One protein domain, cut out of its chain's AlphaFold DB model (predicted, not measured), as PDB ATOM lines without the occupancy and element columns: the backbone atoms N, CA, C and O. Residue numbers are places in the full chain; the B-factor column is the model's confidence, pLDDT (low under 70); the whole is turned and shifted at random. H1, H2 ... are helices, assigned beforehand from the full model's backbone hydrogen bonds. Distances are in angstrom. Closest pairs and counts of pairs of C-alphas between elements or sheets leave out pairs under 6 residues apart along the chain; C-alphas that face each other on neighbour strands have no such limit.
ATOM      1  N   TYR A   8     152.544 164.918 125.914       86.88
ATOM      2  CA  TYR A   8     153.094 166.275 125.814       86.88
ATOM      3  C   TYR A   8     154.103 166.476 124.675       86.88
ATOM      4  O   TYR A   8     154.414 167.612 124.334       86.88
ATOM      5  N   LYS A   9     154.669 165.401 124.117       89.50
ATOM      6  CA  LYS A   9     155.689 165.467 123.054       89.50
ATOM      7  C   LYS A   9     155.154 165.052 121.683       89.50
ATOM      8  O   LYS A   9     155.849 165.216 120.679       89.50
ATOM      9  N   ASN A  10     153.943 164.508 121.640       94.69
ATOM     10  CA  ASN A  10     153.338 163.961 120.438       94.69
ATOM     11  C   ASN A  10     152.476 165.025 119.748       94.69
ATOM     12  O   ASN A  10     151.395 165.356 120.228       94.69
ATOM     13  N   THR A  11     152.949 165.537 118.612       96.00
ATOM     14  CA  THR A  11     152.275 166.605 117.856       96.00
ATOM     15  C   THR A  11     150.876 166.217 117.400       96.00
ATOM     16  O   THR A  11     149.967 167.035 117.508       96.00
ATOM     17  N   GLY A  12     150.676 164.975 116.952       94.44
ATOM     18  CA  GLY A  12     149.354 164.497 116.548       94.44
ATOM     19  C   GLY A  12     148.357 164.493 117.710       94.44
ATOM     20  O   GLY A  12     147.235 164.959 117.552       94.44
ATOM     21  N   ILE A  13     148.785 164.066 118.902       94.38
ATOM     22  CA  ILE A  13     147.954 164.133 120.117       94.38
ATOM     23  C   ILE A  13     147.675 165.579 120.525       94.38
ATOM     24  O   ILE A  13     146.543 165.902 120.866       94.38
ATOM     25  N   LEU A  14     148.685 166.452 120.505       94.50
ATOM     26  CA  LEU A  14     148.502 167.860 120.863       94.50
ATOM     27  C   LEU A  14     147.493 168.549 119.941       94.50
ATOM     28  O   LEU A  14     146.661 169.315 120.421       94.50
ATOM     29  N   PHE A  15     147.550 168.260 118.640       93.69
ATOM     30  CA  PHE A  15     146.587 168.774 117.676       93.69
ATOM     31  C   PHE A  15     145.173 168.248 117.953       93.69
ATOM     32  O   PHE A  15     144.244 169.043 118.046       93.69
ATOM     33  N   GLU A  16     145.023 166.938 118.156       90.31
ATOM     34  CA  GLU A  16     143.728 166.296 118.424       90.31
ATOM     35  C   GLU A  16     143.053 166.818 119.702       90.31
ATOM     36  O   GLU A  16     141.850 167.063 119.750       90.31
ATOM     37  N   LEU A  17     143.837 167.041 120.759       89.56
ATOM     38  CA  LEU A  17     143.315 167.619 121.996       89.56
ATOM     39  C   LEU A  17     142.845 169.065 121.791       89.56
ATOM     40  O   LEU A  17     141.821 169.463 122.341       89.56
ATOM     41  N   LEU A  18     143.559 169.851 120.976       87.31
ATOM     42  CA  LEU A  18     143.157 171.220 120.651       87.31
ATOM     43  C   LEU A  18     141.891 171.265 119.797       87.31
ATOM     44  O   LEU A  18     141.018 172.074 120.089       87.31
ATOM     45  N   THR A  19     141.761 170.421 118.772       84.56
ATOM     46  CA  THR A  19     140.544 170.380 117.941       84.56
ATOM     47  C   THR A  19     139.330 169.976 118.764       84.56
ATOM     48  O   THR A  19     138.294 170.632 118.684       84.56
ATOM     49  N   ARG A  20     139.471 168.977 119.640       83.44
ATOM     50  CA  ARG A  20     138.415 168.589 120.580       83.44
ATOM     51  C   ARG A  20     138.055 169.720 121.542       83.44
ATOM     52  O   ARG A  20     136.875 169.932 121.824       83.44
ATOM     53  N   GLN A  21     139.050 170.461 122.024       82.38
ATOM     54  CA  GLN A  21     138.818 171.622 122.877       82.38
ATOM     55  C   GLN A  21     138.083 172.743 122.127       82.38
ATOM     56  O   GLN A  21     137.154 173.312 122.688       82.38
ATOM     57  N   ILE A  22     138.412 173.007 120.855       77.56
ATOM     58  CA  ILE A  22     137.664 173.957 120.010       77.56
ATOM     59  C   ILE A  22     136.196 173.538 119.911       77.56
ATOM     60  O   ILE A  22     135.310 174.371 120.090       77.56
ATOM     61  N   THR A  23     135.926 172.255 119.666       73.38
ATOM     62  CA  THR A  23     134.555 171.729 119.616       73.38
ATOM     63  C   THR A  23     133.833 171.930 120.951       73.38
ATOM     64  O   THR A  23     132.700 172.397 120.965       73.38
ATOM     65  N   SER A  24     134.498 171.646 122.076       78.00
ATOM     66  CA  SER A  24     133.957 171.860 123.428       78.00
ATOM     67  C   SER A  24     133.623 173.333 123.701       78.00
ATOM     68  O   SER A  24     132.522 173.636 124.155       78.00
ATOM     69  N   GLU A  25     134.535 174.253 123.376       78.44
ATOM     70  CA  GLU A  25     134.339 175.706 123.524       78.44
ATOM     71  C   GLU A  25     133.188 176.210 122.648       78.44
ATOM     72  O   GLU A  25     132.337 176.965 123.114       78.44
ATOM     73  N   THR A  26     133.114 175.720 121.408       67.00
ATOM     74  CA  THR A  26     132.052 176.073 120.455       67.00
ATOM     75  C   THR A  26     130.684 175.607 120.952       67.00
ATOM     76  O   THR A  26     129.732 176.381 120.918       67.00
ATOM     77  N   ILE A  27     130.577 174.373 121.463       65.69
ATOM     78  CA  ILE A  27     129.325 173.828 122.019       65.69
ATOM     79  C   ILE A  27     128.862 174.629 123.244       65.69
ATOM     80  O   ILE A  27     127.665 174.810 123.442       65.69
ATOM     81  N   LYS A  28     129.796 175.127 124.061       71.69
ATOM     82  CA  LYS A  28     129.488 175.935 125.251       71.69
ATOM     83  C   LYS A  28     129.178 177.405 124.947       71.69
ATOM     84  O   LYS A  28     128.808 178.133 125.862       71.69
ATOM     85  N   GLY A  29     129.349 177.853 123.700       61.38
ATOM     86  CA  GLY A  29     129.222 179.268 123.333       61.38
ATOM     87  C   GLY A  29     130.327 180.157 123.918       61.38
ATOM     88  O   GLY A  29     130.152 181.368 124.028       61.38
ATOM     89  N   GLU A  30     131.460 179.573 124.319       73.50
ATOM     90  CA  GLU A  30     132.606 180.317 124.842       73.50
ATOM     91  C   GLU A  30     133.432 180.922 123.697       73.50
ATOM     92  O   GLU A  30     133.534 180.357 122.606       73.50
ATOM     93  N   THR A  31     134.094 182.057 123.949       71.62
ATOM     94  CA  THR A  31     135.090 182.599 123.009       71.62
ATOM     95  C   THR A  31     136.199 181.562 122.795       71.62
ATOM     96  O   THR A  31     136.884 181.227 123.767       71.62
ATOM     97  N   PRO A  32     136.429 181.069 121.564       72.19
ATOM     98  CA  PRO A  32     137.318 179.938 121.357       72.19
ATOM     99  C   PRO A  32     138.771 180.362 121.598       72.19
ATOM    100  O   PRO A  32     139.383 181.067 120.795       72.19
ATOM    101  N   LYS A  33     139.352 179.946 122.722       87.44
ATOM    102  CA  LYS A  33     140.763 180.184 123.055       87.44
ATOM    103  C   LYS A  33     141.644 179.172 122.329       87.44
ATOM    104  O   LYS A  33     142.742 179.514 121.878       87.44
ATOM    105  N   ALA A  34     141.158 177.945 122.142       82.12
ATOM    106  CA  ALA A  34     141.919 176.862 121.531       82.12
ATOM    107  C   ALA A  34     142.189 177.113 120.043       82.12
ATOM    108  O   ALA A  34     143.265 176.771 119.552       82.12
ATOM    109  N   ILE A  35     141.281 177.801 119.339       82.62
ATOM    110  CA  ILE A  35     141.481 178.149 117.925       82.62
ATOM    111  C   ILE A  35     142.654 179.119 117.741       82.62
ATOM    112  O   ILE A  35     143.396 179.011 116.766       82.62
ATOM    113  N   ASN A  36     142.869 180.031 118.695       88.69
ATOM    114  CA  ASN A  36     143.981 180.979 118.655       88.69
ATOM    115  C   ASN A  36     145.315 180.269 118.899       88.69
ATOM    116  O   ASN A  36     146.293 180.540 118.200       88.69
ATOM    117  N   VAL A  37     145.345 179.306 119.828       91.69
ATOM    118  CA  VAL A  37     146.512 178.432 120.036       91.69
ATOM    119  C   VAL A  37     146.811 177.642 118.763       91.69
ATOM    120  O   VAL A  37     147.950 177.632 118.297       91.69
ATOM    121  N   LEU A  38     145.794 177.033 118.154       87.38
ATOM    122  CA  LEU A  38     145.964 176.234 116.945       87.38
ATOM    123  C   LEU A  38     146.504 177.082 115.781       87.38
ATOM    124  O   LEU A  38     147.521 176.722 115.194       87.38
ATOM    125  N   LYS A  39     145.919 178.260 115.518       85.56
ATOM    126  CA  LYS A  39     146.406 179.203 114.492       85.56
ATOM    127  C   LYS A  39     147.846 179.660 114.739       85.56
ATOM    128  O   LYS A  39     148.618 179.795 113.794       85.56
ATOM    129  N   LYS A  40     148.222 179.889 116.000       92.31
ATOM    130  CA  LYS A  40     149.570 180.333 116.380       92.31
ATOM    131  C   LYS A  40     150.622 179.252 116.138       92.31
ATOM    132  O   LYS A  40     151.667 179.549 115.567       92.31
ATOM    133  N   PHE A  41     150.359 178.015 116.558       94.06
ATOM    134  CA  PHE A  41     151.364 176.944 116.578       94.06
ATOM    135  C   PHE A  41     151.337 176.017 115.354       94.06
ATOM    136  O   PHE A  41     152.352 175.398 115.045       94.06
ATOM    137  N   PHE A  42     150.229 175.956 114.614       92.31
ATOM    138  CA  PHE A  42     150.065 175.119 113.417       92.31
ATOM    139  C   PHE A  42     149.862 175.964 112.151       92.31
ATOM    140  O   PHE A  42     148.983 175.695 111.335       92.31
ATOM    141  N   ASN A  43     150.669 177.016 111.983       89.94
ATOM    142  CA  ASN A  43     150.686 177.816 110.757       89.94
ATOM    143  C   ASN A  43     151.686 177.257 109.727       89.94
ATOM    144  O   ASN A  43     152.529 176.422 110.048       89.94
ATOM    145  N   LYS A  44     151.612 177.743 108.481       88.69
ATOM    146  CA  LYS A  44     152.408 177.252 107.335       88.69
ATOM    147  C   LYS A  44     153.927 177.258 107.555       88.69
ATOM    148  O   LYS A  44     154.631 176.498 106.896       88.69
ATOM    149  N   ASN A  45     154.421 178.083 108.476       91.06
ATOM    150  CA  ASN A  45     155.848 178.267 108.712       91.06
ATOM    151  C   ASN A  45     156.388 177.411 109.869       91.06
ATOM    152  O   ASN A  45     157.603 177.374 110.063       91.06
ATOM    153  N   THR A  46     155.532 176.731 110.642       94.69
ATOM    154  CA  THR A  46     155.978 175.972 111.820       94.69
ATOM    155  C   THR A  46     156.410 174.557 111.468       94.69
ATOM    156  O   THR A  46     155.871 173.903 110.572       94.69
ATOM    157  N   GLN A  47     157.384 174.049 112.221       96.75
ATOM    158  CA  GLN A  47     157.779 172.643 112.139       96.75
ATOM    159  C   GLN A  47     156.684 171.730 112.704       96.75
ATOM    160  O   GLN A  47     156.515 170.612 112.222       96.75
ATOM    161  N   LEU A  48     155.899 172.214 113.671       95.25
ATOM    162  CA  LEU A  48     154.706 171.544 114.190       95.25
ATOM    163  C   LEU A  48     153.693 171.220 113.091       95.25
ATOM    164  O   LEU A  48     153.186 170.100 113.068       95.25
ATOM    165  N   LEU A  49     153.405 172.150 112.172       93.44
ATOM    166  CA  LEU A  49     152.481 171.857 111.076       93.44
ATOM    167  C   LEU A  49     153.068 170.819 110.115       93.44
ATOM    168  O   LEU A  49     152.361 169.887 109.738       93.44
ATOM    169  N   LYS A  50     154.354 170.941 109.762       95.25
ATOM    170  CA  LYS A  50     155.045 169.960 108.907       95.25
ATOM    171  C   LYS A  50     155.006 168.556 109.512       95.25
ATOM    172  O   LYS A  50     154.680 167.592 108.829       95.25
ATOM    173  N   GLU A  51     155.269 168.439 110.813       96.56
ATOM    174  CA  GLU A  51     155.167 167.158 111.510       96.56
ATOM    175  C   GLU A  51     153.709 166.670 111.586       96.56
ATOM    176  O   GLU A  51     153.439 165.493 111.360       96.56
ATOM    177  N   TYR A  52     152.747 167.559 111.852       96.06
ATOM    178  CA  TYR A  52     151.326 167.206 111.884       96.06
ATOM    179  C   TYR A  52     150.807 166.677 110.540       96.06
ATOM    180  O   TYR A  52     149.999 165.752 110.530       96.06
ATOM    181  N   GLN A  53     151.284 167.196 109.406       93.75
ATOM    182  CA  GLN A  53     150.889 166.706 108.081       93.75
ATOM    183  C   GLN A  53     151.177 165.210 107.903       93.75
ATOM    184  O   GLN A  53     150.379 164.503 107.285       93.75
ATOM    185  N   ILE A  54     152.255 164.703 108.506       96.31
ATOM    186  CA  ILE A  54     152.564 163.268 108.526       96.31
ATOM    187  C   ILE A  54     151.497 162.502 109.310       96.31
ATOM    188  O   ILE A  54     150.919 161.548 108.790       96.31
ATOM    189  N   TYR A  55     151.169 162.950 110.528       95.56
ATOM    190  CA  TYR A  55     150.089 162.354 111.321       95.56
ATOM    191  C   TYR A  55     148.755 162.363 110.562       95.56
ATOM    192  O   TYR A  55     148.107 161.327 110.448       95.56
ATOM    193  N   SER A  56     148.370 163.508 109.996       91.19
ATOM    194  CA  SER A  56     147.133 163.667 109.226       91.19
ATOM    195  C   SER A  56     147.082 162.737 108.011       91.19
ATOM    196  O   SER A  56     146.026 162.193 107.683       91.19
ATOM    197  N   THR A  57     148.212 162.531 107.335       91.44
ATOM    198  CA  THR A  57     148.298 161.659 106.155       91.44
ATOM    199  C   THR A  57     148.101 160.196 106.544       91.44
ATOM    200  O   THR A  57     147.272 159.513 105.944       91.44
ATOM    201  N   LEU A  58     148.789 159.736 107.594       93.75
ATOM    202  CA  LEU A  58     148.677 158.363 108.100       93.75
ATOM    203  C   LEU A  58     147.299 158.065 108.715       93.75
ATOM    204  O   LEU A  58     146.845 156.922 108.686       93.75
ATOM    205  N   LEU A  59     146.618 159.081 109.255       89.69
ATOM    206  CA  LEU A  59     145.257 158.939 109.775       89.69
ATOM    207  C   LEU A  59     144.203 158.844 108.663       89.69
ATOM    208  O   LEU A  59     143.300 158.010 108.739       89.69
ATOM    209  N   SER A  60     144.311 159.695 107.640       86.75
ATOM    210  CA  SER A  60     143.263 159.877 106.624       86.75
ATOM    211  C   SER A  60     143.344 158.905 105.447       86.75
ATOM    212  O   SER A  60     142.313 158.564 104.864       86.75
ATOM    213  N   LYS A  61     144.544 158.459 105.057       90.00
ATOM    214  CA  LYS A  61     144.725 157.581 103.896       90.00
ATOM    215  C   LYS A  61     144.556 156.117 104.284       90.00
ATOM    216  O   LYS A  61     145.100 155.660 105.285       90.00
ATOM    217  N   LYS A  62     143.820 155.379 103.452       88.94
ATOM    218  CA  LYS A  62     143.571 153.941 103.596       88.94
ATOM    219  C   LYS A  62     143.954 153.213 102.313       88.94
ATOM    220  O   LYS A  62     143.672 153.706 101.223       88.94
ATOM    221  N   TYR A  63     144.562 152.039 102.445       87.25
ATOM    222  CA  TYR A  63     144.980 151.203 101.315       87.25
ATOM    223  C   TYR A  63     144.630 149.749 101.575       87.25
ATOM    224  O   TYR A  63     145.020 149.221 102.594       87.25
ATOM    225  N   LYS A  64     143.996 149.045 100.635       83.38
ATOM    226  CA  LYS A  64     143.740 147.600 100.808       83.38
ATOM    227  C   LYS A  64     145.018 146.745 100.786       83.38
ATOM    228  O   LYS A  64     145.028 145.645 101.317       83.38
ATOM    229  N   ASP A  65     146.069 147.249 100.148       89.12
ATOM    230  CA  ASP A  65     147.340 146.553  99.959       89.12
ATOM    231  C   ASP A  65     148.378 147.000 101.001       89.12
ATOM    232  O   ASP A  65     148.685 148.192 101.118       89.12
ATOM    233  N   SER A  66     148.938 146.027 101.725       87.88
ATOM    234  CA  SER A  66     149.974 146.234 102.743       87.88
ATOM    235  C   SER A  66     151.255 146.843 102.163       87.88
ATOM    236  O   SER A  66     151.888 147.683 102.808       87.88
ATOM    237  N   ASN A  67     151.606 146.507 100.917       91.50
ATOM    238  CA  ASN A  67     152.794 147.061 100.268       91.50
ATOM    239  C   ASN A  67     152.625 148.565 100.022       91.50
ATOM    240  O   ASN A  67     153.490 149.357 100.390       91.50
ATOM    241  N   LYS A  68     151.466 148.991  99.503       91.81
ATOM    242  CA  LYS A  68     151.134 150.420  99.337       91.81
ATOM    243  C   LYS A  68     151.084 151.171 100.668       91.81
ATOM    244  O   LYS A  68     151.562 152.301 100.745       91.81
ATOM    245  N   ALA A  69     150.544 150.552 101.719       93.62
ATOM    246  CA  ALA A  69     150.536 151.135 103.061       93.62
ATOM    247  C   ALA A  69     151.957 151.317 103.626       93.62
ATOM    248  O   ALA A  69     152.262 152.362 104.200       93.62
ATOM    249  N   THR A  70     152.834 150.336 103.409       94.12
ATOM    250  CA  THR A  70     154.249 150.399 103.802       94.12
ATOM    251  C   THR A  70     154.987 151.502 103.045       94.12
ATOM    252  O   THR A  70     155.644 152.326 103.677       94.12
ATOM    253  N   ILE A  71     154.795 151.604 101.725       95.75
ATOM    254  CA  ILE A  71     155.385 152.675 100.903       95.75
ATOM    255  C   ILE A  71     154.934 154.058 101.394       95.75
ATOM    256  O   ILE A  71     155.759 154.968 101.514       95.75
ATOM    257  N   LEU A  72     153.646 154.232 101.723       95.62
ATOM    258  CA  LEU A  72     153.145 155.492 102.286       95.62
ATOM    259  C   LEU A  72     153.851 155.825 103.603       95.62
ATOM    260  O   LEU A  72     154.275 156.966 103.800       95.62
ATOM    261  N   LEU A  73     153.958 154.844 104.502       96.25
ATOM    262  CA  LEU A  73     154.623 155.022 105.787       96.25
ATOM    263  C   LEU A  73     156.080 155.446 105.594       96.25
ATOM    264  O   LEU A  73     156.501 156.437 106.181       96.25
ATOM    265  N   GLU A  74     156.834 154.741 104.758       96.12
ATOM    266  CA  GLU A  74     158.242 155.051 104.497       96.12
ATOM    267  C   GLU A  74     158.417 156.433 103.867       96.12
ATOM    268  O   GLU A  74     159.254 157.207 104.325       96.12
ATOM    269  N   THR A  75     157.550 156.802 102.923       96.88
ATOM    270  CA  THR A  75     157.535 158.145 102.322       96.88
ATOM    271  C   THR A  75     157.278 159.228 103.377       96.88
ATOM    272  O   THR A  75     157.929 160.272 103.378       96.88
ATOM    273  N   CYS A  76     156.362 158.982 104.318       96.81
ATOM    274  CA  CYS A  76     156.091 159.899 105.426       96.81
ATOM    275  C   CYS A  76     157.276 160.022 106.397       96.81
ATOM    276  O   CYS A  76     157.551 161.114 106.898       96.81
ATOM    277  N   LEU A  77     157.971 158.916 106.680       95.75
ATOM    278  CA  LEU A  77     159.168 158.914 107.524       95.75
ATOM    279  C   LEU A  77     160.332 159.644 106.851       95.75
ATOM    280  O   LEU A  77     161.073 160.350 107.532       95.75
ATOM    281  N   GLU A  78     160.468 159.522 105.531       95.56
ATOM    282  CA  GLU A  78     161.462 160.272 104.764       95.56
ATOM    283  C   GLU A  78     161.160 161.771 104.802       95.56
ATOM    284  O   GLU A  78     162.026 162.564 105.162       95.56
ATOM    285  N   ALA A  79     159.904 162.161 104.563       94.31
ATOM    286  CA  ALA A  79     159.472 163.554 104.657       94.31
ATOM    287  C   ALA A  79     159.699 164.162 106.056       94.31
ATOM    288  O   ALA A  79     159.949 165.361 106.181       94.31
ATOM    289  N   HIS A  80     159.655 163.353 107.123       95.50
ATOM    290  CA  HIS A  80     159.967 163.821 108.479       95.50
ATOM    291  C   HIS A  80     161.424 164.246 108.650       95.50
ATOM    292  O   HIS A  80     161.708 165.098 109.490       95.50
ATOM    293  N   LYS A  81     162.359 163.692 107.870       93.75
ATOM    294  CA  LYS A  81     163.782 164.047 107.982       93.75
ATOM    295  C   LYS A  81     164.045 165.514 107.637       93.75
ATOM    296  O   LYS A  81     164.940 166.111 108.229       93.75
ATOM    297  N   GLU A  82     163.206 166.107 106.790       93.06
ATOM    298  CA  GLU A  82     163.237 167.532 106.434       93.06
ATOM    299  C   GLU A  82     162.727 168.455 107.561       93.06
ATOM    300  O   GLU A  82     162.843 169.683 107.493       93.06
ATOM    301  N   VAL A  83     162.148 167.891 108.630       94.50
ATOM    302  CA  VAL A  83     161.673 168.651 109.789       94.50
ATOM    303  C   VAL A  83     162.848 168.996 110.705       94.50
ATOM    304  O   VAL A  83     163.544 168.132 111.246       94.50
ATOM    305  N   ASN A  84     163.043 170.289 110.971       96.19
ATOM    306  CA  ASN A  84     164.110 170.742 111.859       96.19
ATOM    307  C   ASN A  84     163.799 170.375 113.321       96.19
ATOM    308  O   ASN A  84     163.025 171.050 114.006       96.19
ATOM    309  N   LYS A  85     164.468 169.332 113.829       93.25
ATOM    310  CA  LYS A  85     164.249 168.778 115.177       93.25
ATOM    311  C   LYS A  85     164.502 169.779 116.311       93.25
ATOM    312  O   LYS A  85     163.824 169.721 117.335       93.25
ATOM    313  N   SER A  86     165.465 170.693 116.158       94.62
ATOM    314  CA  SER A  86     165.792 171.689 117.193       94.62
ATOM    315  C   SER A  86     164.684 172.731 117.332       94.62
ATOM    316  O   SER A  86     164.280 173.064 118.449       94.62
ATOM    317  N   ILE A  87     164.159 173.207 116.201       96.69
ATOM    318  CA  ILE A  87     163.041 174.154 116.164       96.69
ATOM    319  C   ILE A  87     161.763 173.463 116.649       96.69
ATOM    320  O   ILE A  87     161.116 173.963 117.566       96.69
ATOM    321  N   LEU A  88     161.462 172.266 116.140       95.94
ATOM    322  CA  LEU A  88     160.286 171.487 116.531       95.94
ATOM    323  C   LEU A  88     160.208 171.251 118.047       95.94
ATOM    324  O   LEU A  88     159.149 171.407 118.649       95.94
ATOM    325  N   ARG A  89     161.328 170.901 118.695       94.38
ATOM    326  CA  ARG A  89     161.373 170.714 120.158       94.38
ATOM    327  C   ARG A  89     161.002 171.992 120.913       94.38
ATOM    328  O   ARG A  89     160.267 171.916 121.898       94.38
ATOM    329  N   ARG A  90     161.481 173.153 120.455       96.75
ATOM    330  CA  ARG A  90     161.148 174.460 121.046       96.75
ATOM    331  C   ARG A  90     159.683 174.819 120.817       96.75
ATOM    332  O   ARG A  90     159.016 175.257 121.750       96.75
ATOM    333  N   GLU A  91     159.170 174.588 119.613       97.06
ATOM    334  CA  GLU A  91     157.760 174.814 119.285       97.06
ATOM    335  C   GLU A  91     156.831 173.939 120.140       97.06
ATOM    336  O   GLU A  91     155.909 174.472 120.755       97.06
ATOM    337  N   LYS A  92     157.115 172.633 120.278       96.12
ATOM    338  CA  LYS A  92     156.382 171.711 121.170       96.12
ATOM    339  C   LYS A  92     156.370 172.207 122.615       96.12
ATOM    340  O   LYS A  92     155.321 172.237 123.254       96.12
ATOM    341  N   PHE A  93     157.528 172.619 123.133       96.25
ATOM    342  CA  PHE A  93     157.635 173.151 124.492       96.25
ATOM    343  C   PHE A  93     156.776 174.408 124.682       96.25
ATOM    344  O   PHE A  93     156.007 174.493 125.640       96.25
ATOM    345  N   ASN A  94     156.867 175.361 123.752       97.44
ATOM    346  CA  ASN A  94     156.096 176.602 123.803       97.44
ATOM    347  C   ASN A  94     154.590 176.352 123.665       97.44
ATOM    348  O   ASN A  94     153.811 176.999 124.360       97.44
ATOM    349  N   LEU A  95     154.187 175.386 122.835       96.88
ATOM    350  CA  LEU A  95     152.795 174.973 122.695       96.88
ATOM    351  C   LEU A  95     152.250 174.419 124.015       96.88
ATOM    352  O   LEU A  95     151.232 174.893 124.513       96.88
ATOM    353  N   VAL A  96     152.951 173.461 124.626       95.62
ATOM    354  CA  VAL A  96     152.542 172.890 125.919       95.62
ATOM    355  C   VAL A  96     152.502 173.963 127.006       95.62
ATOM    356  O   VAL A  96     151.582 173.972 127.822       95.62
ATOM    357  N   LYS A  97     153.472 174.887 127.015       96.25
ATOM    358  CA  LYS A  97     153.488 176.021 127.947       96.25
ATOM    359  C   LYS A  97     152.253 176.903 127.772       96.25
ATOM    360  O   LYS A  97     151.678 177.311 128.773       96.25
ATOM    361  N   GLU A  98     151.839 177.184 126.540       95.75
ATOM    362  CA  GLU A  98     150.644 177.989 126.272       95.75
ATOM    363  C   GLU A  98     149.355 177.264 126.678       95.75
ATOM    364  O   GLU A  98     148.516 177.848 127.358       95.75
ATOM    365  N   ILE A  99     149.226 175.974 126.350       94.00
ATOM    366  CA  ILE A  99     148.081 175.143 126.756       94.00
ATOM    367  C   ILE A  99     147.918 175.173 128.281       94.00
ATOM    368  O   ILE A  99     146.827 175.428 128.777       94.00
ATOM    369  N   LYS A 100     149.012 174.990 129.030       93.75
ATOM    370  CA  LYS A 100     148.994 175.004 130.502       93.75
ATOM    371  C   LYS A 100     148.652 176.362 131.117       93.75
ATOM    372  O   LYS A 100     148.272 176.403 132.279       93.75
ATOM    373  N   LYS A 101     148.822 177.467 130.383       95.06
ATOM    374  CA  LYS A 101     148.385 178.796 130.841       95.06
ATOM    375  C   LYS A 101     146.884 179.000 130.666       95.06
ATOM    376  O   LYS A 101     146.292 179.758 131.423       95.06
ATOM    377  N   LEU A 102     146.298 178.390 129.636       91.25
ATOM    378  CA  LEU A 102     144.904 178.615 129.252       91.25
ATOM    379  C   LEU A 102     143.943 177.593 129.863       91.25
ATOM    380  O   LEU A 102     142.780 177.928 130.083       91.25
ATOM    381  N   TYR A 103     144.416 176.377 130.142       88.81
ATOM    382  CA  TYR A 103     143.590 175.255 130.584       88.81
ATOM    383  C   TYR A 103     144.181 174.542 131.794       88.81
ATOM    384  O   TYR A 103     145.398 174.522 131.999       88.81
ATOM    385  N   ASN A 104     143.311 173.866 132.547       89.00
ATOM    386  CA  ASN A 104     143.743 172.870 133.514       89.00
ATOM    387  C   ASN A 104     144.461 171.730 132.768       89.00
ATOM    388  O   ASN A 104     143.883 171.063 131.908       89.00
ATOM    389  N   ALA A 105     145.740 171.525 133.085       82.31
ATOM    390  CA  ALA A 105     146.566 170.526 132.418       82.31
ATOM    391  C   ALA A 105     146.042 169.098 132.632       82.31
ATOM    392  O   ALA A 105     146.118 168.276 131.723       82.31
ATOM    393  N   GLU A 106     145.525 168.791 133.818       80.31
ATOM    394  CA  GLU A 106     145.018 167.460 134.129       80.31
ATOM    395  C   GLU A 106     143.801 167.140 133.259       80.31
ATOM    396  O   GLU A 106     143.816 166.141 132.541       80.31
ATOM    397  N   ASP A 107     142.823 168.043 133.205       80.75
ATOM    398  CA  ASP A 107     141.614 167.860 132.397       80.75
ATOM    399  C   ASP A 107     141.934 167.795 130.898       80.75
ATOM    400  O   ASP A 107     141.471 166.900 130.187       80.75
ATOM    401  N   PHE A 108     142.786 168.707 130.415       86.06
ATOM    402  CA  PHE A 108     143.115 168.807 128.995       86.06
ATOM    403  C   PHE A 108     143.849 167.558 128.483       86.06
ATOM    404  O   PHE A 108     143.502 167.011 127.438       86.06
ATOM    405  N   PHE A 109     144.861 167.072 129.211       86.31
ATOM    406  CA  PHE A 109     145.684 165.942 128.760       86.31
ATOM    407  C   PHE A 109     145.096 164.561 129.107       86.31
ATOM    408  O   PHE A 109     145.545 163.548 128.546       86.31
ATOM    409  N   ASN A 110     144.090 164.497 129.988       84.06
ATOM    410  CA  ASN A 110     143.356 163.267 130.304       84.06
ATOM    411  C   ASN A 110     142.133 163.029 129.413       84.06
ATOM    412  O   ASN A 110     141.552 161.945 129.482       84.06
ATOM    413  N   ALA A 111     141.778 163.971 128.538       77.94
ATOM    414  CA  ALA A 111     140.712 163.761 127.568       77.94
ATOM    415  C   ALA A 111     140.954 162.500 126.711       77.94
ATOM    416  O   ALA A 111     142.092 162.161 126.353       77.94
ATOM    417  N   LYS A 112     139.860 161.791 126.394       78.81
ATOM    418  CA  LYS A 112     139.879 160.597 125.537       78.81
ATOM    419  C   LYS A 112     140.364 160.975 124.132       78.81
ATOM    420  O   LYS A 112     140.001 162.025 123.603       78.81
ATOM    421  N   ILE A 113     141.178 160.108 123.539       81.88
ATOM    422  CA  ILE A 113     141.730 160.263 122.189       81.88
ATOM    423  C   ILE A 113     141.371 158.996 121.421       81.88
ATOM    424  O   ILE A 113     141.814 157.916 121.810       81.88
ATOM    425  N   ASP A 114     140.597 159.120 120.346       76.62
ATOM    426  CA  ASP A 114     140.066 157.954 119.626       76.62
ATOM    427  C   ASP A 114     141.191 157.194 118.913       76.62
ATOM    428  O   ASP A 114     141.427 156.009 119.135       76.62
ATOM    429  N   ASN A 115     142.001 157.915 118.141       85.50
ATOM    430  CA  ASN A 115     143.114 157.356 117.378       85.50
ATOM    431  C   ASN A 115     144.418 157.251 118.199       85.50
ATOM    432  O   ASN A 115     145.518 157.392 117.664       85.50
ATOM    433  N   TYR A 116     144.337 157.008 119.514       89.19
ATOM    434  CA  TYR A 116     145.515 157.055 120.392       89.19
ATOM    435  C   TYR A 116     146.617 156.077 119.969       89.19
ATOM    436  O   TYR A 116     147.790 156.450 119.949       89.19
ATOM    437  N   LYS A 117     146.252 154.838 119.611       89.88
ATOM    438  CA  LYS A 117     147.216 153.782 119.271       89.88
ATOM    439  C   LYS A 117     148.064 154.163 118.052       89.88
ATOM    440  O   LYS A 117     149.288 154.170 118.148       89.88
ATOM    441  N   ILE A 118     147.420 154.552 116.949       93.12
ATOM    442  CA  ILE A 118     148.098 155.009 115.725       93.12
ATOM    443  C   ILE A 118     148.948 156.253 116.010       93.12
ATOM    444  O   ILE A 118     150.131 156.262 115.686       93.12
ATOM    445  N   LEU A 119     148.409 157.257 116.712       93.62
ATOM    446  CA  LEU A 119     149.152 158.470 117.068       93.62
ATOM    447  C   LEU A 119     150.398 158.157 117.911       93.62
ATOM    448  O   LEU A 119     151.460 158.757 117.715       93.62
ATOM    449  N   ALA A 120     150.290 157.232 118.864       92.50
ATOM    450  CA  ALA A 120     151.400 156.824 119.712       92.50
ATOM    451  C   ALA A 120     152.468 156.050 118.934       92.50
ATOM    452  O   ALA A 120     153.653 156.357 119.077       92.50
ATOM    453  N   SER A 121     152.058 155.113 118.078       93.94
ATOM    454  CA  SER A 121     152.959 154.356 117.208       93.94
ATOM    455  C   SER A 121     153.680 155.258 116.210       93.94
ATOM    456  O   SER A 121     154.900 155.174 116.100       93.94
ATOM    457  N   THR A 122     152.980 156.194 115.561       95.25
ATOM    458  CA  THR A 122     153.613 157.179 114.674       95.25
ATOM    459  C   THR A 122     154.683 157.976 115.417       95.25
ATOM    460  O   THR A 122     155.799 158.086 114.931       95.25
ATOM    461  N   TYR A 123     154.409 158.458 116.635       95.00
ATOM    462  CA  TYR A 123     155.417 159.176 117.429       95.00
ATOM    463  C   TYR A 123     156.678 158.353 117.708       95.00
ATOM    464  O   TYR A 123     157.782 158.881 117.614       95.00
ATOM    465  N   VAL A 124     156.526 157.067 118.037       93.19
ATOM    466  CA  VAL A 124     157.675 156.177 118.263       93.19
ATOM    467  C   VAL A 124     158.542 156.079 117.005       93.19
ATOM    468  O   VAL A 124     159.768 156.129 117.114       93.19
ATOM    469  N   LEU A 125     157.918 155.999 115.826       94.12
ATOM    470  CA  LEU A 125     158.627 155.963 114.547       94.12
ATOM    471  C   LEU A 125     159.326 157.290 114.226       94.12
ATOM    472  O   LEU A 125     160.480 157.274 113.809       94.12
ATOM    473  N   LEU A 126     158.664 158.427 114.466       93.75
ATOM    474  CA  LEU A 126     159.221 159.760 114.196       93.75
ATOM    475  C   LEU A 126     160.413 160.107 115.100       93.75
ATOM    476  O   LEU A 126     161.377 160.731 114.658       93.75
ATOM    477  N   GLU A 127     160.383 159.705 116.374       88.31
ATOM    478  CA  GLU A 127     161.513 159.950 117.279       88.31
ATOM    479  C   GLU A 127     162.724 159.065 116.949       88.31
ATOM    480  O   GLU A 127     163.859 159.483 117.185       88.31
ATOM    481  N   ASN A 128     162.499 157.861 116.402       82.25
ATOM    482  CA  ASN A 128     163.522 156.881 116.011       82.25
ATOM    483  C   ASN A 128     164.593 156.593 117.095       82.25
ATOM    484  O   ASN A 128     165.748 156.307 116.799       82.25
ATOM    485  N   GLN A 129     164.217 156.702 118.372       77.94
ATOM    486  CA  GLN A 129     165.087 156.466 119.541       77.94
ATOM    487  C   GLN A 129     164.685 155.209 120.331       77.94
ATOM    488  O   GLN A 129     165.181 154.966 121.432       77.94
ATOM    489  N   ALA A 130     163.735 154.430 119.811       78.56
ATOM    490  CA  ALA A 130     163.236 153.224 120.453       78.56
ATOM    491  C   ALA A 130     164.037 151.982 120.029       78.56
ATOM    492  O   ALA A 130     164.772 152.001 119.047       78.56
ATOM    493  N   ASN A 131     163.896 150.889 120.783       84.12
ATOM    494  CA  ASN A 131     164.532 149.626 120.414       84.12
ATOM    495  C   ASN A 131     163.909 149.043 119.122       84.12
ATOM    496  O   ASN A 131     162.764 149.380 118.798       84.12
ATOM    497  N   PRO A 132     164.620 148.146 118.408       87.00
ATOM    498  CA  PRO A 132     164.135 147.584 117.147       87.00
ATOM    499  C   PRO A 132     162.743 146.952 117.249       87.00
ATOM    500  O   PRO A 132     161.910 147.173 116.382       87.00
ATOM    501  N   ILE A 133     162.444 146.250 118.347       85.31
ATOM    502  CA  ILE A 133     161.138 145.611 118.574       85.31
ATOM    503  C   ILE A 133     160.013 146.655 118.628       85.31
ATOM    504  O   ILE A 133     158.974 146.494 117.996       85.31
ATOM    505  N   ALA A 134     160.213 147.755 119.355       82.00
ATOM    506  CA  ALA A 134     159.235 148.830 119.477       82.00
ATOM    507  C   ALA A 134     159.025 149.574 118.151       82.00
ATOM    508  O   ALA A 134     157.893 149.958 117.845       82.00
ATOM    509  N   LEU A 135     160.087 149.752 117.359       88.38
ATOM    510  CA  LEU A 135     159.994 150.314 116.011       88.38
ATOM    511  C   LEU A 135     159.207 149.378 115.088       88.38
ATOM    512  O   LEU A 135     158.249 149.823 114.461       88.38
ATOM    513  N   THR A 136     159.534 148.085 115.069       89.25
ATOM    514  CA  THR A 136     158.820 147.077 114.272       89.25
ATOM    515  C   THR A 136     157.341 147.012 114.648       89.25
ATOM    516  O   THR A 136     156.487 147.166 113.780       89.25
ATOM    517  N   ASN A 137     157.013 146.906 115.939       89.88
ATOM    518  CA  ASN A 137     155.624 146.873 116.411       89.88
ATOM    519  C   ASN A 137     154.851 148.147 116.042       89.88
ATOM    520  O   ASN A 137     153.659 148.094 115.733       89.88
ATOM    521  N   SER A 138     155.523 149.303 116.064       93.06
ATOM    522  CA  SER A 138     154.910 150.573 115.670       93.06
ATOM    523  C   SER A 138     154.675 150.647 114.162       93.06
ATOM    524  O   SER A 138     153.610 151.107 113.759       93.06
ATOM    525  N   LYS A 139     155.608 150.150 113.332       94.25
ATOM    526  CA  LYS A 139     155.407 150.034 111.877       94.25
ATOM    527  C   LYS A 139     154.213 149.139 111.564       94.25
ATOM    528  O   LYS A 139     153.321 149.571 110.843       94.25
ATOM    529  N   VAL A 140     154.165 147.950 112.169       92.25
ATOM    530  CA  VAL A 140     153.051 147.000 112.018       92.25
ATOM    531  C   VAL A 140     151.728 147.664 112.397       92.25
ATOM    532  O   VAL A 140     150.815 147.697 111.585       92.25
ATOM    533  N   THR A 141     151.661 148.308 113.566       93.06
ATOM    534  CA  THR A 141     150.442 148.994 114.029       93.06
ATOM    535  C   THR A 141     149.953 150.063 113.045       93.06
ATOM    536  O   THR A 141     148.749 150.201 112.824       93.06
ATOM    537  N   VAL A 142     150.868 150.851 112.470       94.25
ATOM    538  CA  VAL A 142     150.510 151.902 111.507       94.25
ATOM    539  C   VAL A 142     150.027 151.294 110.190       94.25
ATOM    540  O   VAL A 142     148.998 151.722 109.670       94.25
ATOM    541  N   VAL A 143     150.726 150.279 109.675       93.94
ATOM    542  CA  VAL A 143     150.338 149.579 108.444       93.94
ATOM    543  C   VAL A 143     148.975 148.905 108.612       93.94
ATOM    544  O   VAL A 143     148.110 149.115 107.771       93.94
ATOM    545  N   GLU A 144     148.729 148.201 109.718       90.06
ATOM    546  CA  GLU A 144     147.426 147.595 110.047       90.06
ATOM    547  C   GLU A 144     146.294 148.632 110.079       90.06
ATOM    548  O   GLU A 144     145.219 148.428 109.515       90.06
ATOM    549  N   TYR A 145     146.540 149.789 110.698       91.38
ATOM    550  CA  TYR A 145     145.550 150.862 110.759       91.38
ATOM    551  C   TYR A 145     145.222 151.439 109.374       91.38
ATOM    552  O   TYR A 145     144.062 151.756 109.091       91.38
ATOM    553  N   ILE A 146     146.228 151.603 108.510       92.12
ATOM    554  CA  ILE A 146     146.052 152.092 107.134       92.12
ATOM    555  C   ILE A 146     145.330 151.047 106.282       92.12
ATOM    556  O   ILE A 146     144.497 151.411 105.448       92.12
ATOM    557  N   THR A 147     145.623 149.762 106.493       90.56
ATOM    558  CA  THR A 147     145.016 148.683 105.714       90.56
ATOM    559  C   THR A 147     143.605 148.331 106.138       90.56
ATOM    560  O   THR A 147     142.870 147.710 105.373       90.56
ATOM    561  N   GLY A 148     143.200 148.752 107.337       79.75
ATOM    562  CA  GLY A 148     141.939 148.311 107.917       79.75
ATOM    563  C   GLY A 148     141.935 146.805 108.186       79.75
ATOM    564  O   GLY A 148     140.867 146.246 108.426       79.75
ATOM    565  N   ALA A 149     143.109 146.155 108.151       67.19
ATOM    566  CA  ALA A 149     143.266 144.807 108.659       67.19
ATOM    567  C   ALA A 149     142.848 144.866 110.126       67.19
ATOM    568  O   ALA A 149     143.402 145.652 110.899       67.19
ATOM    569  N   ALA A 150     141.791 144.125 110.473       49.31
ATOM    570  CA  ALA A 150     141.253 144.129 111.820       49.31
ATOM    571  C   ALA A 150     142.415 143.922 112.789       49.31
ATOM    572  O   ALA A 150     143.147 142.939 112.679       49.31
ATOM    573  N   LEU A 151     142.606 144.877 113.703       45.28
ATOM    574  CA  LEU A 151     143.537 144.702 114.804       45.28
ATOM    575  C   LEU A 151     143.192 143.343 115.429       45.28
ATOM    576  O   LEU A 151     142.061 143.204 115.901       45.28
ATOM    577  N   PRO A 152     144.116 142.367 115.510       46.22
ATOM    578  CA  PRO A 152     143.842 141.125 116.237       46.22
ATOM    579  C   PRO A 152     143.475 141.392 117.711       46.22
ATOM    580  O   PRO A 152     142.943 140.525 118.391       46.22
ATOM    581  N   ASN A 153     143.697 142.631 118.173       43.12
ATOM    582  CA  ASN A 153     143.366 143.157 119.489       43.12
ATOM    583  C   ASN A 153     142.475 144.416 119.439       43.12
ATOM    584  O   ASN A 153     142.702 145.340 120.222       43.12
ATOM    585  N   LYS A 154     141.497 144.526 118.526       43.94
ATOM    586  CA  LYS A 154     140.361 145.421 118.812       43.94
ATOM    587  C   LYS A 154     139.558 144.709 119.910       43.94
ATOM    588  O   LYS A 154     139.195 143.550 119.697       43.94
TER     589      LYS A 154
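What this domain is: This is residues 8 to 154 of the 281 residues of an uncharacterized protein of Bacteroidetes bacterium (UniProt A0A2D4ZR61). What is the main picture? The longest helix, H5, lies side by side with H2 of the hairpin H1 and H2, and this group joins a second one, the hairpin H3 and H4 with H7 and H8 packed on it. H3 is near the middle and stands crosswise to H1 and H5, while H8 crosses H7 and packs on residues 66 to 73 of H4. What is it built of? The 147 printed residues hold eight named helices, H1 to H8 in chain order, and no named strand: the class is all helix. How large is it? It is compact, with a radius of gyration of the C-alphas of 15.9 A and spans of 46 by 34 by 26 A.

Where its parts are: Where is the longest helix? H5 is residues 85 to 102, 25.9 A from C-alpha 85 at (164.249, 168.778, 115.177) to C-alpha 102. Which helices precede it? H1 is residues 11 to 27, 24.4 A long, and begins at C-alpha 11 at (152.275, 166.605, 117.856). H2 is residues 33 to 41, H3 residues 47 to 60, 20.1 A, and H4 residues 66 to 81, 23.1 A. Which follow? H6 is residues 105 to 110, H7 residues 116 to 127, and H8 residues 132 to 147, 22.3 A, ending at C-alpha 147 at (145.016, 148.683, 105.714).

How they stand to each other: What stands round H5? It touches H2 at a shallow tilt of 14 degrees, opposite ways, the C-alphas of Phe 41 and Leu 95 being closest at 6.6 A. Residues 87 to 92 touch residues 47 to 48 of H3, about perpendicular at 85 degrees, with the C-alphas of Gln 47 and Leu 88 closest at 5.2 A. What does H1 meet? It forms a hairpin with H2, with the C-alphas of Ile 22 and Ala 34 closest at 5.4 A, and its residues 17 to 21 only just touch H6, with 3 pairs of C-alphas within 8 A, Leu 17 and Phe 108 closest at 7.1 A. How do the others sit? H3 and H4 form a hairpin at 5 degrees, closest at the C-alphas of Ile 54 and Cys 76, 5.8 A; H7 and H8 touch at a steep tilt of 49 degrees, closest at those of Ser 121 and Ser 138, 4.5 A. What do the backbones show? Every O i to N i+4 pair is within hydrogen-bond range in H1, H2, H5, H6, H7 and H8, against 8 of 10 in H3 and 11 of 12 in H4.

The domain as a whole: How far does it reach? The two C-alphas farthest apart, those of Gly 29 and Pro 132, are 47.6 A apart. Are there cuts or long links? The printed part has no cut, and the seven links between helices are tight. Where is confidence low? The pLDDT is under 70 at residues 26 to 27, 29 and 149 to 154, against a mean of 87.7 for the printed part.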